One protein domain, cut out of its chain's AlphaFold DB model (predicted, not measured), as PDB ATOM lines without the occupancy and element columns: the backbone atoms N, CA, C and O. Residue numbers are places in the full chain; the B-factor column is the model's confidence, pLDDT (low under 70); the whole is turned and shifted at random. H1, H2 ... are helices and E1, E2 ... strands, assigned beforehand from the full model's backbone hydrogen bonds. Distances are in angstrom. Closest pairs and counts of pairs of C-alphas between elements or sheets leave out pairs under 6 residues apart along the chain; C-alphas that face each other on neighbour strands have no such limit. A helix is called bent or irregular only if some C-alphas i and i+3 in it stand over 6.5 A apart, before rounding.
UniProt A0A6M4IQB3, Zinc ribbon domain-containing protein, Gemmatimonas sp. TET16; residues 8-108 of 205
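AT A GLANCE: This is residues 8 to 108 of the 205 residues of the protein "Zinc ribbon domain-containing protein" of Gemmatimonas sp. TET16 (UniProt A0A6M4IQB3). This is a rounded helical body in which H5, H6 and H7, folded back and forth with their centres in a triangle, make one side, and H1 starts against H5 and runs away from it to the other side, where the shorter helices H2, H3 and H4 lie around it. The short strand E1 ties the two sides together, lying between residues 31 to 32 and residues 73 to 74, to which it is antiparallel. The printed part has 101 residues with seven named helices, H1 to H7, followed by the one named strand, E1; the class is mostly helix. It is compact, with a radius of gyration of the C-alphas of 12.4 A and spans of 36 by 30 by 22 A.

IN THESE COORDINATES: H1, the longest helix, covers residues 8 to 22, 20.8 A from C-alpha 8 at (-12.969, -47.376, 28.971) to C-alpha 22 at (-31.109, -37.239, 29.289). H2 is residues 26 to 29, H3 residues 33 to 40 and H4 residues 43 to 46. H3 is neither bent nor irregular, but only just: C-alphas 37 and 40 are 6.1 A apart. H5, residues 55 to 66, is 16.7 A long, and H6, residues 77 to 87, is 15.3 A long. H7, residues 94 to 100, is irregular, with C-alphas 96 and 99 at 7.7 A. E1, residues 104 to 107, is 10.1 A long and ends at C-alpha 107, (-18.048, -34.277, 25.412); it pairs with no named strand.

HOW THE PARTS SIT: H1 is the hub. With residues 8 to 12 alone it touches H5, closest C-alphas Leu 8 and Ala 61 at 5.3 A, only just about perpendicular at 70.1 degrees. It only just touches H3, with 3 pairs of C-alphas within 8 A, the closest Leu 15 and Leu 40 at 6.2 A. H1 and H2 only just touch, with 3 pairs, and only at the corner: Val 19 and Leu 26, 6.7 A. H4 is close to H1 but not clearly touching, Leu 11 and Ala 46 at 6.8 A. H5 and H6 form a helical hairpin, a shallow tilt of 25 degrees, opposite ways, closest C-alphas Leu 63 and Cys 83 at 5.6 A. H6 and H7 form another, at 15 degrees, with Ala 86 and Leu 96 at 6.3 A. H1 and H6 are apart. Every O i to N i+4 pair is within hydrogen-bond range in H1, H3, H5 and H6; H7 has 1 of 3, with 2 of 4 O i to N i+3 pairs, and H2 and H4 are too short for an i+4 pair.

THE WHOLE: The two C-alphas farthest apart, those of His 25 and Pro 90, are 36.9 A apart. The printed part has no cut and no long link. The mean pLDDT of the printed part is 83.0; residues 49 and 51 to 53 are under 70.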
ATOM      1  N   LEU A   8     -12.982 -48.782  29.370       83.75
ATOM      2  CA  LEU A   8     -12.969 -47.376  28.971       83.75
ATOM      3  C   LEU A   8     -13.972 -47.095  27.843       83.75
ATOM      4  O   LEU A   8     -14.705 -46.110  27.903       83.75
ATOM      5  N   ASP A   9     -14.027 -47.970  26.833       80.25
ATOM      6  CA  ASP A   9     -14.950 -47.811  25.708       80.25
ATOM      7  C   ASP A   9     -16.393 -47.934  26.189       80.25
ATOM      8  O   ASP A   9     -17.245 -47.126  25.825       80.25
ATOM      9  N   ARG A  10     -16.659 -48.914  27.057       82.25
ATOM     10  CA  ARG A  10     -17.983 -49.149  27.652       82.25
ATOM     11  C   ARG A  10     -18.457 -47.924  28.435       82.25
ATOM     12  O   ARG A  10     -19.558 -47.435  28.192       82.25
ATOM     13  N   LEU A  11     -17.593 -47.364  29.283       84.31
ATOM     14  CA  LEU A  11     -17.861 -46.127  30.023       84.31
ATOM     15  C   LEU A  11     -18.100 -44.922  29.106       84.31
ATOM     16  O   LEU A  11     -19.043 -44.164  29.330       84.31
ATOM     17  N   ALA A  12     -17.298 -44.756  28.055       83.50
ATOM     18  CA  ALA A  12     -17.457 -43.661  27.100       83.50
ATOM     19  C   ALA A  12     -18.766 -43.770  26.296       83.50
ATOM     20  O   ALA A  12     -19.489 -42.781  26.118       83.50
ATOM     21  N   PHE A  13     -19.116 -44.974  25.836       81.69
ATOM     22  CA  PHE A  13     -20.389 -45.230  25.159       81.69
ATOM     23  C   PHE A  13     -21.573 -44.956  26.083       81.69
ATOM     24  O   PHE A  13     -22.539 -44.313  25.668       81.69
ATOM     25  N   ARG A  14     -21.478 -45.365  27.348       83.62
ATOM     26  CA  ARG A  14     -22.491 -45.075  28.359       83.62
ATOM     27  C   ARG A  14     -22.650 -43.577  28.589       83.62
ATOM     28  O   ARG A  14     -23.761 -43.066  28.487       83.62
ATOM     29  N   LEU A  15     -21.550 -42.868  28.836       86.81
ATOM     30  CA  LEU A  15     -21.549 -41.421  29.045       86.81
ATOM     31  C   LEU A  15     -22.193 -40.693  27.859       86.81
ATOM     32  O   LEU A  15     -23.137 -39.924  28.034       86.81
ATOM     33  N   SER A  16     -21.702 -40.954  26.645       84.31
ATOM     34  CA  SER A  16     -22.200 -40.295  25.431       84.31
ATOM     35  C   SER A  16     -23.687 -40.560  25.202       84.31
ATOM     36  O   SER A  16     -24.417 -39.652  24.797       84.31
ATOM     37  N   ARG A  17     -24.161 -41.769  25.519       79.38
ATOM     38  CA  ARG A  17     -25.581 -42.116  25.502       79.38
ATOM     39  C   ARG A  17     -26.365 -41.309  26.532       79.38
ATOM     40  O   ARG A  17     -27.328 -40.663  26.141       79.38
ATOM     41  N   THR A  18     -25.957 -41.321  27.801       81.31
ATOM     42  CA  THR A  18     -26.639 -40.615  28.900       81.31
ATOM     43  C   THR A  18     -26.758 -39.122  28.614       81.31
ATOM     44  O   THR A  18     -27.842 -38.553  28.728       81.31
ATOM     45  N   VAL A  19     -25.672 -38.487  28.168       84.19
ATOM     46  CA  VAL A  19     -25.674 -37.060  27.825       84.19
ATOM     47  C   VAL A  19     -26.636 -36.782  26.668       84.19
ATOM     48  O   VAL A  19     -27.463 -35.883  26.762       84.19
ATOM     49  N   ARG A  20     -26.598 -37.579  25.593       81.69
ATOM     50  CA  ARG A  20     -27.468 -37.372  24.422       81.69
ATOM     51  C   ARG A  20     -28.951 -37.614  24.709       81.69
ATOM     52  O   ARG A  20     -29.782 -36.953  24.094       81.69
ATOM     53  N   THR A  21     -29.290 -38.552  25.591       75.56
ATOM     54  CA  THR A  21     -30.688 -38.921  25.864       75.56
ATOM     55  C   THR A  21     -31.311 -38.119  26.998       75.56
ATOM     56  O   THR A  21     -32.474 -37.740  26.891       75.56
ATOM     57  N   GLN A  22     -30.572 -37.869  28.080       76.62
ATOM     58  CA  GLN A  22     -31.109 -37.239  29.289       76.62
ATOM     59  C   GLN A  22     -30.770 -35.752  29.384       76.62
ATOM     60  O   GLN A  22     -31.580 -34.972  29.884       76.62
ATOM     61  N   TYR A  23     -29.600 -35.340  28.891       82.38
ATOM     62  CA  TYR A  23     -29.084 -33.986  29.098       82.38
ATOM     63  C   TYR A  23     -28.478 -33.378  27.821       82.38
ATOM     64  O   TYR A  23     -27.306 -32.996  27.810       82.38
ATOM     65  N   PRO A  24     -29.258 -33.242  26.729       78.75
ATOM     66  CA  PRO A  24     -28.730 -32.783  25.442       78.75
ATOM     67  C   PRO A  24     -28.145 -31.361  25.496       78.75
ATOM     68  O   PRO A  24     -27.265 -31.030  24.706       78.75
ATOM     69  N   HIS A  25     -28.572 -30.533  26.454       79.44
ATOM     70  CA  HIS A  25     -28.022 -29.192  26.681       79.44
ATOM     71  C   HIS A  25     -26.539 -29.212  27.095       79.44
ATOM     72  O   HIS A  25     -25.787 -28.313  26.709       79.44
ATOM     73  N   LEU A  26     -26.083 -30.262  27.788       82.44
ATOM     74  CA  LEU A  26     -24.686 -30.402  28.218       82.44
ATOM     75  C   LEU A  26     -23.724 -30.620  27.042       82.44
ATOM     76  O   LEU A  26     -22.525 -30.403  27.185       82.44
ATOM     77  N   LEU A  27     -24.227 -30.993  25.858       78.56
ATOM     78  CA  LEU A  27     -23.410 -31.066  24.640       78.56
ATOM     79  C   LEU A  27     -22.938 -29.688  24.164       78.56
ATOM     80  O   LEU A  27     -21.928 -29.603  23.472       78.56
ATOM     81  N   THR A  28     -23.687 -28.630  24.496       78.38
ATOM     82  CA  THR A  28     -23.360 -27.247  24.109       78.38
ATOM     83  C   THR A  28     -22.725 -26.479  25.263       78.38
ATOM     84  O   THR A  28     -21.818 -25.688  25.044       78.38
ATOM     85  N   GLN A  29     -23.198 -26.710  26.492       82.81
ATOM     86  CA  GLN A  29     -22.749 -25.981  27.682       82.81
ATOM     87  C   GLN A  29     -21.496 -26.583  28.337       82.81
ATOM     88  O   GLN A  29     -20.798 -25.880  29.061       82.81
ATOM     89  N   GLY A  30     -21.208 -27.864  28.087       85.56
ATOM     90  CA  GLY A  30     -20.263 -28.626  28.900       85.56
ATOM     91  C   GLY A  30     -20.853 -28.986  30.268       85.56
ATOM     92  O   GLY A  30     -21.989 -28.637  30.592       85.56
ATOM     93  N   PHE A  31     -20.094 -29.733  31.058       88.06
ATOM     94  CA  PHE A  31     -20.461 -30.174  32.407       88.06
ATOM     95  C   PHE A  31     -19.216 -30.258  33.288       88.06
ATOM     96  O   PHE A  31     -18.107 -30.352  32.774       88.06
ATOM     97  N   THR A  32     -19.370 -30.229  34.607       90.19
ATOM     98  CA  THR A  32     -18.221 -30.288  35.525       90.19
ATOM     99  C   THR A  32     -17.817 -31.723  35.866       90.19
ATOM    100  O   THR A  32     -18.541 -32.680  35.581       90.19
ATOM    101  N   LEU A  33     -16.657 -31.897  36.503       85.75
ATOM    102  CA  LEU A  33     -16.224 -33.204  37.006       85.75
ATOM    103  C   LEU A  33     -17.160 -33.722  38.111       85.75
ATOM    104  O   LEU A  33     -17.465 -34.912  38.134       85.75
ATOM    105  N   THR A  34     -17.708 -32.832  38.943       86.44
ATOM    106  CA  THR A  34     -18.769 -33.183  39.902       86.44
ATOM    107  C   THR A  34     -20.033 -33.681  39.199       86.44
ATOM    108  O   THR A  34     -20.558 -34.735  39.555       86.44
ATOM    109  N   ASP A  35     -20.493 -32.989  38.152       86.06
ATOM    110  CA  ASP A  35     -21.662 -33.435  37.381       86.06
ATOM    111  C   ASP A  35     -21.424 -34.793  36.710       86.06
ATOM    112  O   ASP A  35     -22.338 -35.620  36.617       86.06
ATOM    113  N   LEU A  36     -20.194 -35.038  36.245       86.38
ATOM    114  CA  LEU A  36     -19.814 -36.310  35.646       86.38
ATOM    115  C   LEU A  36     -19.985 -37.465  36.641       86.38
ATOM    116  O   LEU A  36     -20.611 -38.460  36.283       86.38
ATOM    117  N   GLU A  37     -19.490 -37.342  37.870       82.69
ATOM    118  CA  GLU A  37     -19.586 -38.404  38.883       82.69
ATOM    119  C   GLU A  37     -21.004 -38.566  39.447       82.69
ATOM    120  O   GLU A  37     -21.503 -39.687  39.576       82.69
ATOM    121  N   GLU A  38     -21.674 -37.458  39.768       84.31
ATOM    122  CA  GLU A  38     -22.958 -37.489  40.474       84.31
ATOM    123  C   GLU A  38     -24.144 -37.761  39.546       84.31
ATOM    124  O   GLU A  38     -25.091 -38.454  39.931       84.31
ATOM    125  N   ARG A  39     -24.122 -37.217  38.322       80.75
ATOM    126  CA  ARG A  39     -25.284 -37.233  37.414       80.75
ATOM    127  C   ARG A  39     -25.089 -38.119  36.194       80.75
ATOM    128  O   ARG A  39     -26.057 -38.736  35.749       80.75
ATOM    129  N   LEU A  40     -23.885 -38.168  35.620       82.12
ATOM    130  CA  LEU A  40     -23.662 -38.831  34.325       82.12
ATOM    131  C   LEU A  40     -23.141 -40.266  34.457       82.12
ATOM    132  O   LEU A  40     -23.565 -41.148  33.705       82.12
ATOM    133  N   LEU A  41     -22.247 -40.514  35.411       83.44
ATOM    134  CA  LEU A  41     -21.602 -41.803  35.652       83.44
ATOM    135  C   LEU A  41     -21.717 -42.243  37.118       83.44
ATOM    136  O   LEU A  41     -20.700 -42.528  37.752       83.44
ATOM    137  N   PRO A  42     -22.939 -42.407  37.654       81.00
ATOM    138  CA  PRO A  42     -23.087 -42.942  38.997       81.00
ATOM    139  C   PRO A  42     -22.506 -44.368  39.066       81.00
ATOM    140  O   PRO A  42     -22.724 -45.204  38.174       81.00
ATOM    141  N   PHE A  43     -21.707 -44.616  40.113       75.81
ATOM    142  CA  PHE A  43     -20.855 -45.807  40.262       75.81
ATOM    143  C   PHE A  43     -21.629 -47.118  40.115       75.81
ATOM    144  O   PHE A  43     -21.197 -48.039  39.421       75.81
ATOM    145  N   ARG A  44     -22.796 -47.209  40.763       77.69
ATOM    146  CA  ARG A  44     -23.602 -48.435  40.816       77.69
ATOM    147  C   ARG A  44     -24.041 -48.874  39.423       77.69
ATOM    148  O   ARG A  44     -24.066 -50.069  39.130       77.69
ATOM    149  N   GLU A  45     -24.410 -47.924  38.583       75.56
ATOM    150  CA  GLU A  45     -24.889 -48.171  37.237       75.56
ATOM    151  C   GLU A  45     -23.719 -48.372  36.270       75.56
ATOM    152  O   GLU A  45     -23.793 -49.247  35.414       75.56
ATOM    153  N   ALA A  46     -22.619 -47.629  36.437       74.25
ATOM    154  CA  ALA A  46     -21.433 -47.760  35.587       74.25
ATOM    155  C   ALA A  46     -20.768 -49.129  35.750       74.25
ATOM    156  O   ALA A  46     -20.419 -49.787  34.772       74.25
ATOM    157  N   ARG A  47     -20.690 -49.597  36.999       76.62
ATOM    158  CA  ARG A  47     -20.142 -50.902  37.367       76.62
ATOM    159  C   ARG A  47     -20.852 -52.071  36.685       76.62
ATOM    160  O   ARG A  47     -20.224 -53.096  36.459       76.62
ATOM    161  N   ARG A  48     -22.150 -51.957  36.375       73.50
ATOM    162  CA  ARG A  48     -22.907 -53.045  35.724       73.50
ATOM    163  C   ARG A  48     -22.471 -53.301  34.284       73.50
ATOM    164  O   ARG A  48     -22.712 -54.394  33.784       73.50
ATOM    165  N   GLU A  49     -21.891 -52.302  33.625       68.25
ATOM    166  CA  GLU A  49     -21.498 -52.385  32.217       68.25
ATOM    167  C   GLU A  49     -20.018 -52.749  32.029       68.25
ATOM    168  O   GLU A  49     -19.641 -53.189  30.941       68.25
ATOM    169  N   MET A  50     -19.201 -52.588  33.075       71.44
ATOM    170  CA  MET A  50     -17.778 -52.931  33.087       71.44
ATOM    171  C   MET A  50     -17.560 -54.439  33.222       71.44
ATOM    172  O   MET A  50     -18.293 -55.127  33.936       71.44
ATOM    173  N   ALA A  51     -16.529 -54.947  32.552       69.75
ATOM    174  CA  ALA A  51     -16.061 -56.316  32.707       69.75
ATOM    175  C   ALA A  51     -15.394 -56.508  34.075       69.75
ATOM    176  O   ALA A  51     -15.684 -57.489  34.762       69.75
ATOM    177  N   ASP A  52     -14.556 -55.555  34.492       66.25
ATOM    178  CA  ASP A  52     -13.921 -55.561  35.805       66.25
ATOM    179  C   ASP A  52     -14.743 -54.701  36.778       66.25
ATOM    180  O   ASP A  52     -14.653 -53.475  36.829       66.25
ATOM    181  N   GLY A  53     -15.630 -55.349  37.536       68.75
ATOM    182  CA  GLY A  53     -16.555 -54.679  38.455       68.75
ATOM    183  C   GLY A  53     -15.896 -54.087  39.711       68.75
ATOM    184  O   GLY A  53     -16.605 -53.761  40.663       68.75
ATOM    185  N   GLY A  54     -14.566 -54.007  39.777       78.62
ATOM    186  CA  GLY A  54     -13.826 -53.445  40.906       78.62
ATOM    187  C   GLY A  54     -13.961 -51.923  41.008       78.62
ATOM    188  O   GLY A  54     -14.008 -51.222  39.999       78.62
ATOM    189  N   ALA A  55     -13.979 -51.394  42.237       80.75
ATOM    190  CA  ALA A  55     -13.975 -49.945  42.465       80.75
ATOM    191  C   ALA A  55     -12.715 -49.289  41.868       80.75
ATOM    192  O   ALA A  55     -12.822 -48.317  41.128       80.75
ATOM    193  N   ASP A  56     -11.548 -49.908  42.059       83.00
ATOM    194  CA  ASP A  56     -10.277 -49.418  41.511       83.00
ATOM    195  C   ASP A  56     -10.220 -49.472  39.978       83.00
ATOM    196  O   ASP A  56      -9.513 -48.694  39.338       83.00
ATOM    197  N   ALA A  57     -10.923 -50.420  39.351       83.62
ATOM    198  CA  ALA A  57     -11.022 -50.488  37.894       83.62
ATOM    199  C   ALA A  57     -11.882 -49.339  37.353       83.62
ATOM    200  O   ALA A  57     -11.503 -48.698  36.372       83.62
ATOM    201  N   PHE A  58     -12.991 -49.038  38.033       84.44
ATOM    202  CA  PHE A  58     -13.842 -47.897  37.715       84.44
ATOM    203  C   PHE A  58     -13.097 -46.570  37.867       84.44
ATOM    204  O   PHE A  58     -13.057 -45.798  36.911       84.44
ATOM    205  N   GLU A  59     -12.449 -46.323  39.009       87.62
ATOM    206  CA  GLU A  59     -11.730 -45.061  39.236       87.62
ATOM    207  C   GLU A  59     -10.610 -44.858  38.211       87.62
ATOM    208  O   GLU A  59     -10.497 -43.785  37.616       87.62
ATOM    209  N   ARG A  60      -9.852 -45.915  37.889       88.69
ATOM    210  CA  ARG A  60      -8.864 -45.870  36.797       88.69
ATOM    211  C   ARG A  60      -9.491 -45.552  35.450       88.69
ATOM    212  O   ARG A  60      -8.938 -44.752  34.702       88.69
ATOM    213  N   ALA A  61     -10.606 -46.188  35.108       88.50
ATOM    214  CA  ALA A  61     -11.249 -45.980  33.817       88.50
ATOM    215  C   ALA A  61     -11.822 -44.559  33.682       88.50
ATOM    216  O   ALA A  61     -11.694 -43.954  32.618       88.50
ATOM    217  N   VAL A  62     -12.373 -43.993  34.759       88.69
ATOM    218  CA  VAL A  62     -12.832 -42.595  34.797       88.69
ATOM    219  C   VAL A  62     -11.653 -41.627  34.673       88.69
ATOM    220  O   VAL A  62     -11.699 -40.721  33.843       88.69
ATOM    221  N   LEU A  63     -10.558 -41.851  35.407       90.00
ATOM    222  CA  LEU A  63      -9.347 -41.029  35.291       90.00
ATOM    223  C   LEU A  63      -8.764 -41.056  33.870       90.00
ATOM    224  O   LEU A  63      -8.391 -40.010  33.342       90.00
ATOM    225  N   ARG A  64      -8.739 -42.225  33.219       89.62
ATOM    226  CA  ARG A  64      -8.326 -42.378  31.810       89.62
ATOM    227  C   ARG A  64      -9.240 -41.610  30.855       89.62
ATOM    228  O   ARG A  64      -8.762 -40.951  29.935       89.62
ATOM    229  N   LEU A  65     -10.550 -41.646  31.099       88.75
ATOM    230  CA  LEU A  65     -11.535 -40.910  30.308       88.75
ATOM    231  C   LEU A  65     -11.306 -39.391  30.393       88.75
ATOM    232  O   LEU A  65     -11.307 -38.712  29.366       88.75
ATOM    233  N   ILE A  66     -11.074 -38.866  31.599       89.19
ATOM    234  CA  ILE A  66     -10.853 -37.431  31.854       89.19
ATOM    235  C   ILE A  66      -9.475 -36.975  31.360       89.19
ATOM    236  O   ILE A  66      -9.341 -35.858  30.856       89.19
ATOM    237  N   ALA A  67      -8.471 -37.854  31.415       88.06
ATOM    238  CA  ALA A  67      -7.159 -37.624  30.809       88.06
ATOM    239  C   ALA A  67      -7.224 -37.446  29.278       88.06
ATOM    240  O   ALA A  67      -6.212 -37.131  28.655       88.06
ATOM    241  N   GLY A  68      -8.398 -37.629  28.663       84.06
ATOM    242  CA  GLY A  68      -8.593 -37.479  27.226       84.06
ATOM    243  C   GLY A  68      -8.127 -38.705  26.448       84.06
ATOM    244  O   GLY A  68      -7.907 -38.625  25.237       84.06
ATOM    245  N   GLU A  69      -7.980 -39.858  27.108       81.50
ATOM    246  CA  GLU A  69      -7.567 -41.074  26.428       81.50
ATOM    247  C   GLU A  69      -8.591 -41.439  25.340       81.50
ATOM    248  O   GLU A  69      -9.797 -41.501  25.583       81.50
ATOM    249  N   ARG A  70      -8.101 -41.643  24.108       78.25
ATOM    250  CA  ARG A  70      -8.908 -41.909  22.896       78.25
ATOM    251  C   ARG A  70      -9.842 -40.757  22.487       78.25
ATOM    252  O   ARG A  70     -10.621 -40.924  21.552       78.25
ATOM    253  N   GLY A  71      -9.721 -39.587  23.119       82.00
ATOM    254  CA  GLY A  71     -10.390 -38.354  22.705       82.00
ATOM    255  C   GLY A  71     -11.905 -38.346  22.909       82.00
ATOM    256  O   GLY A  71     -12.599 -37.672  22.157       82.00
ATOM    257  N   TYR A  72     -12.439 -39.092  23.884       84.69
ATOM    258  CA  TYR A  72     -13.880 -39.095  24.188       84.69
ATOM    259  C   TYR A  72     -14.354 -37.821  24.899       84.69
ATOM    260  O   TYR A  72     -15.485 -37.374  24.695       84.69
ATOM    261  N   LEU A  73     -13.490 -37.239  25.729       87.38
ATOM    262  CA  LEU A  73     -13.727 -35.988  26.435       87.38
ATOM    263  C   LEU A  73     -12.663 -34.970  26.048       87.38
ATOM    264  O   LEU A  73     -11.474 -35.287  25.999       87.38
ATOM    265  N   GLN A  74     -13.104 -33.741  25.804       85.88
ATOM    266  CA  GLN A  74     -12.241 -32.573  25.783       85.88
ATOM    267  C   GLN A  74     -12.230 -31.961  27.179       85.88
ATOM    268  O   GLN A  74     -13.268 -31.589  27.729       85.88
ATOM    269  N   THR A  75     -11.037 -31.891  27.748       87.31
ATOM    270  CA  THR A  75     -10.778 -31.430  29.109       87.31
ATOM    271  C   THR A  75      -9.629 -30.429  29.082       87.31
ATOM    272  O   THR A  75      -8.854 -30.384  28.123       87.31
ATOM    273  N   GLU A  76      -9.534 -29.587  30.107       86.75
ATOM    274  CA  GLU A  76      -8.442 -28.623  30.229       86.75
ATOM    275  C   GLU A  76      -7.089 -29.338  30.403       86.75
ATOM    276  O   GLU A  76      -6.997 -30.356  31.093       86.75
ATOM    277  N   SER A  77      -6.017 -28.791  29.824       85.44
ATOM    278  CA  SER A  77      -4.672 -29.383  29.881       85.44
ATOM    279  C   SER A  77      -4.144 -29.558  31.311       85.44
ATOM    280  O   SER A  77      -3.471 -30.549  31.598       85.44
ATOM    281  N   GLY A  78      -4.487 -28.645  32.228       86.94
ATOM    282  CA  GLY A  78      -4.141 -28.764  33.648       86.94
ATOM    283  C   GLY A  78      -4.778 -29.990  34.312       86.94
ATOM    284  O   GLY A  78      -4.108 -30.720  35.043       86.94
ATOM    285  N   LEU A  79      -6.044 -30.271  33.992       87.44
ATOM    286  CA  LEU A  79      -6.757 -31.449  34.482       87.44
ATOM    287  C   LEU A  79      -6.220 -32.740  33.847       87.44
ATOM    288  O   LEU A  79      -6.035 -33.735  34.544       87.44
ATOM    289  N   GLN A  80      -5.896 -32.727  32.552       88.88
ATOM    290  CA  GLN A  80      -5.289 -33.884  31.878       88.88
ATOM    291  C   GLN A  80      -3.957 -34.285  32.514       88.88
ATOM    292  O   GLN A  80      -3.719 -35.471  32.767       88.88
ATOM    293  N   ALA A  81      -3.102 -33.302  32.810       88.12
ATOM    294  CA  ALA A  81      -1.839 -33.533  33.498       88.12
ATOM    295  C   ALA A  81      -2.069 -34.116  34.903       88.12
ATOM    296  O   ALA A  81      -1.440 -35.116  35.258       88.12
ATOM    297  N   ALA A  82      -3.022 -33.565  35.663       88.31
ATOM    298  CA  ALA A  82      -3.376 -34.063  36.992       88.31
ATOM    299  C   ALA A  82      -3.898 -35.511  36.961       88.31
ATOM    300  O   ALA A  82      -3.454 -36.342  37.754       88.31
ATOM    301  N   CYS A  83      -4.777 -35.854  36.015       87.88
ATOM    302  CA  CYS A  83      -5.267 -37.223  35.834       87.88
ATOM    303  C   CYS A  83      -4.147 -38.186  35.423       87.88
ATOM    304  O   CYS A  83      -4.078 -39.302  35.935       87.88
ATOM    305  N   THR A  84      -3.241 -37.758  34.542       88.00
ATOM    306  CA  THR A  84      -2.084 -38.568  34.124       88.00
ATOM    307  C   THR A  84      -1.158 -38.851  35.307       88.00
ATOM    308  O   THR A  84      -0.718 -39.983  35.505       88.00
ATOM    309  N   GLN A  85      -0.917 -37.845  36.148       87.75
ATOM    310  CA  GLN A  85      -0.133 -37.993  37.369       87.75
ATOM    311  C   GLN A  85      -0.837 -38.887  38.404       87.75
ATOM    312  O   GLN A  85      -0.184 -39.709  39.046       87.75
ATOM    313  N   ALA A  86      -2.163 -38.795  38.527       87.56
ATOM    314  CA  ALA A  86      -2.955 -39.679  39.381       87.56
ATOM    315  C   ALA A  86      -2.896 -41.142  38.910       87.56
ATOM    316  O   ALA A  86      -2.764 -42.045  39.734       87.56
ATOM    317  N   LEU A  87      -2.919 -41.391  37.598       88.25
ATOM    318  CA  LEU A  87      -2.772 -42.731  37.018       88.25
ATOM    319  C   LEU A  87      -1.381 -43.345  37.230       88.25
ATOM    320  O   LEU A  87      -1.263 -44.568  37.257       88.25
ATOM    321  N   ALA A  88      -0.343 -42.522  37.400       87.75
ATOM    322  CA  ALA A  88       1.006 -42.981  37.734       87.75
ATOM    323  C   ALA A  88       1.166 -43.365  39.218       87.75
ATOM    324  O   ALA A  88       2.175 -43.961  39.597       87.75
ATOM    325  N   SER A  89       0.191 -43.020  40.067       82.75
ATOM    326  CA  SER A  89       0.200 -43.391  41.480       82.75
ATOM    327  C   SER A  89      -0.195 -44.866  41.676       82.75
ATOM    328  O   SER A  89      -0.959 -45.413  40.879       82.75
ATOM    329  N   PRO A  90       0.289 -45.534  42.739       77.69
ATOM    330  CA  PRO A  90      -0.031 -46.939  43.000       77.69
ATOM    331  C   PRO A  90      -1.509 -47.181  43.356       77.69
ATOM    332  O   PRO A  90      -2.008 -48.286  43.160       77.69
ATOM    333  N   SER A  91      -2.214 -46.156  43.845       78.25
ATOM    334  CA  SER A  91      -3.648 -46.174  44.163       78.25
ATOM    335  C   SER A  91      -4.368 -45.047  43.400       78.25
ATOM    336  O   SER A  91      -4.669 -43.993  43.978       78.25
ATOM    337  N   PRO A  92      -4.596 -45.219  42.092       82.00
ATOM    338  CA  PRO A  92      -5.224 -44.198  41.263       82.00
ATOM    339  C   PRO A  92      -6.664 -43.968  41.719       82.00
ATOM    340  O   PRO A  92      -7.499 -44.864  41.609       82.00
ATOM    341  N   SER A  93      -6.937 -42.764  42.228       83.56
ATOM    342  CA  SER A  93      -8.257 -42.408  42.743       83.56
ATOM    343  C   SER A  93      -8.720 -41.016  42.330       83.56
ATOM    344  O   SER A  93      -7.912 -40.099  42.152       83.56
ATOM    345  N   MET A  94     -10.038 -40.836  42.231       82.38
ATOM    346  CA  MET A  94     -10.663 -39.547  41.886       82.38
ATOM    347  C   MET A  94     -10.438 -38.476  42.960       82.38
ATOM    348  O   MET A  94     -10.435 -37.276  42.681       82.38
ATOM    349  N   SER A  95     -10.140 -38.897  44.190       84.62
ATOM    350  CA  SER A  95      -9.807 -37.980  45.283       84.62
ATOM    351  C   SER A  95      -8.561 -37.135  44.996       84.62
ATOM    352  O   SER A  95      -8.484 -36.006  45.480       84.62
ATOM    353  N   LEU A  96      -7.625 -37.628  44.173       83.88
ATOM    354  CA  LEU A  96      -6.411 -36.899  43.789       83.88
ATOM    355  C   LEU A  96      -6.691 -35.717  42.852       83.88
ATOM    356  O   LEU A  96      -5.916 -34.765  42.824       83.88
ATOM    357  N   VAL A  97      -7.802 -35.755  42.111       86.25
ATOM    358  CA  VAL A  97      -8.187 -34.710  41.146       86.25
ATOM    359  C   VAL A  97      -9.349 -33.839  41.635       86.25
ATOM    360  O   VAL A  97      -9.857 -32.996  40.899       86.25
ATOM    361  N   ARG A  98      -9.731 -33.965  42.913       84.62
ATOM    362  CA  ARG A  98     -10.834 -33.207  43.528       84.62
ATOM    363  C   ARG A  98     -10.644 -31.685  43.461       84.62
ATOM    364  O   ARG A  98     -11.630 -30.958  43.431       84.62
ATOM    365  N   ALA A  99      -9.405 -31.193  43.403       86.00
ATOM    366  CA  ALA A  99      -9.119 -29.762  43.259       86.00
ATOM    367  C   ALA A  99      -9.653 -29.161  41.940       86.00
ATOM    368  O   ALA A  99      -9.883 -27.958  41.868       86.00
ATOM    369  N   TRP A 100      -9.904 -29.998  40.930       86.19
ATOM    370  CA  TRP A 100     -10.427 -29.618  39.613       86.19
ATOM    371  C   TRP A 100     -11.905 -30.001  39.431       86.19
ATOM    372  O   TRP A 100     -12.396 -30.116  38.310       86.19
ATOM    373  N   ALA A 101     -12.635 -30.209  40.531       83.38
ATOM    374  CA  ALA A 101     -14.035 -30.642  40.513       83.38
ATOM    375  C   ALA A 101     -14.959 -29.728  39.681       83.38
ATOM    376  O   ALA A 101     -15.890 -30.206  39.034       83.38
ATOM    377  N   THR A 102     -14.676 -28.423  39.659       85.25
ATOM    378  CA  THR A 102     -15.467 -27.402  38.955       85.25
ATOM    379  C   THR A 102     -14.974 -27.103  37.540       85.25
ATOM    380  O   THR A 102     -15.546 -26.245  36.866       85.25
ATOM    381  N   THR A 103     -13.928 -27.785  37.067       87.62
ATOM    382  CA  THR A 103     -13.413 -27.600  35.709       87.62
ATOM    383  C   THR A 103     -14.434 -28.097  34.688       87.62
ATOM    384  O   THR A 103     -14.981 -29.194  34.818       87.62
ATOM    385  N   SER A 104     -14.675 -27.292  33.655       83.88
ATOM    386  CA  SER A 104     -15.599 -27.638  32.578       83.88
ATOM    387  C   SER A 104     -15.011 -28.713  31.665       83.88
ATOM    388  O   SER A 104     -13.926 -28.572  31.103       83.88
ATOM    389  N   LEU A 105     -15.775 -29.780  31.488       85.25
ATOM    390  CA  LEU A 105     -15.541 -30.891  30.583       85.25
ATOM    391  C   LEU A 105     -16.526 -30.767  29.427       85.25
ATOM    392  O   LEU A 105     -17.709 -30.483  29.618       85.25
ATOM    393  N   THR A 106     -16.051 -31.017  28.216       86.25
ATOM    394  CA  THR A 106     -16.916 -31.060  27.039       86.25
ATOM    395  C   THR A 106     -16.861 -32.456  26.458       86.25
ATOM    396  O   THR A 106     -15.786 -33.034  26.288       86.25
ATOM    397  N   LEU A 107     -18.023 -33.025  26.148       84.94
ATOM    398  CA  LEU A 107     -18.048 -34.277  25.412       84.94
ATOM    399  C   LEU A 107     -17.467 -33.992  24.032       84.94
ATOM    400  O   LEU A 107     -17.987 -33.122  23.328       84.94
ATOM    401  N   ALA A 108     -16.401 -34.695  23.649       77.19
ATOM    402  CA  ALA A 108     -15.907 -34.576  22.293       77.19
ATOM    403  C   ALA A 108     -17.041 -35.080  21.403       77.19
ATOM    404  O   ALA A 108     -17.349 -36.277  21.371       77.19
TER     405      ALA A 108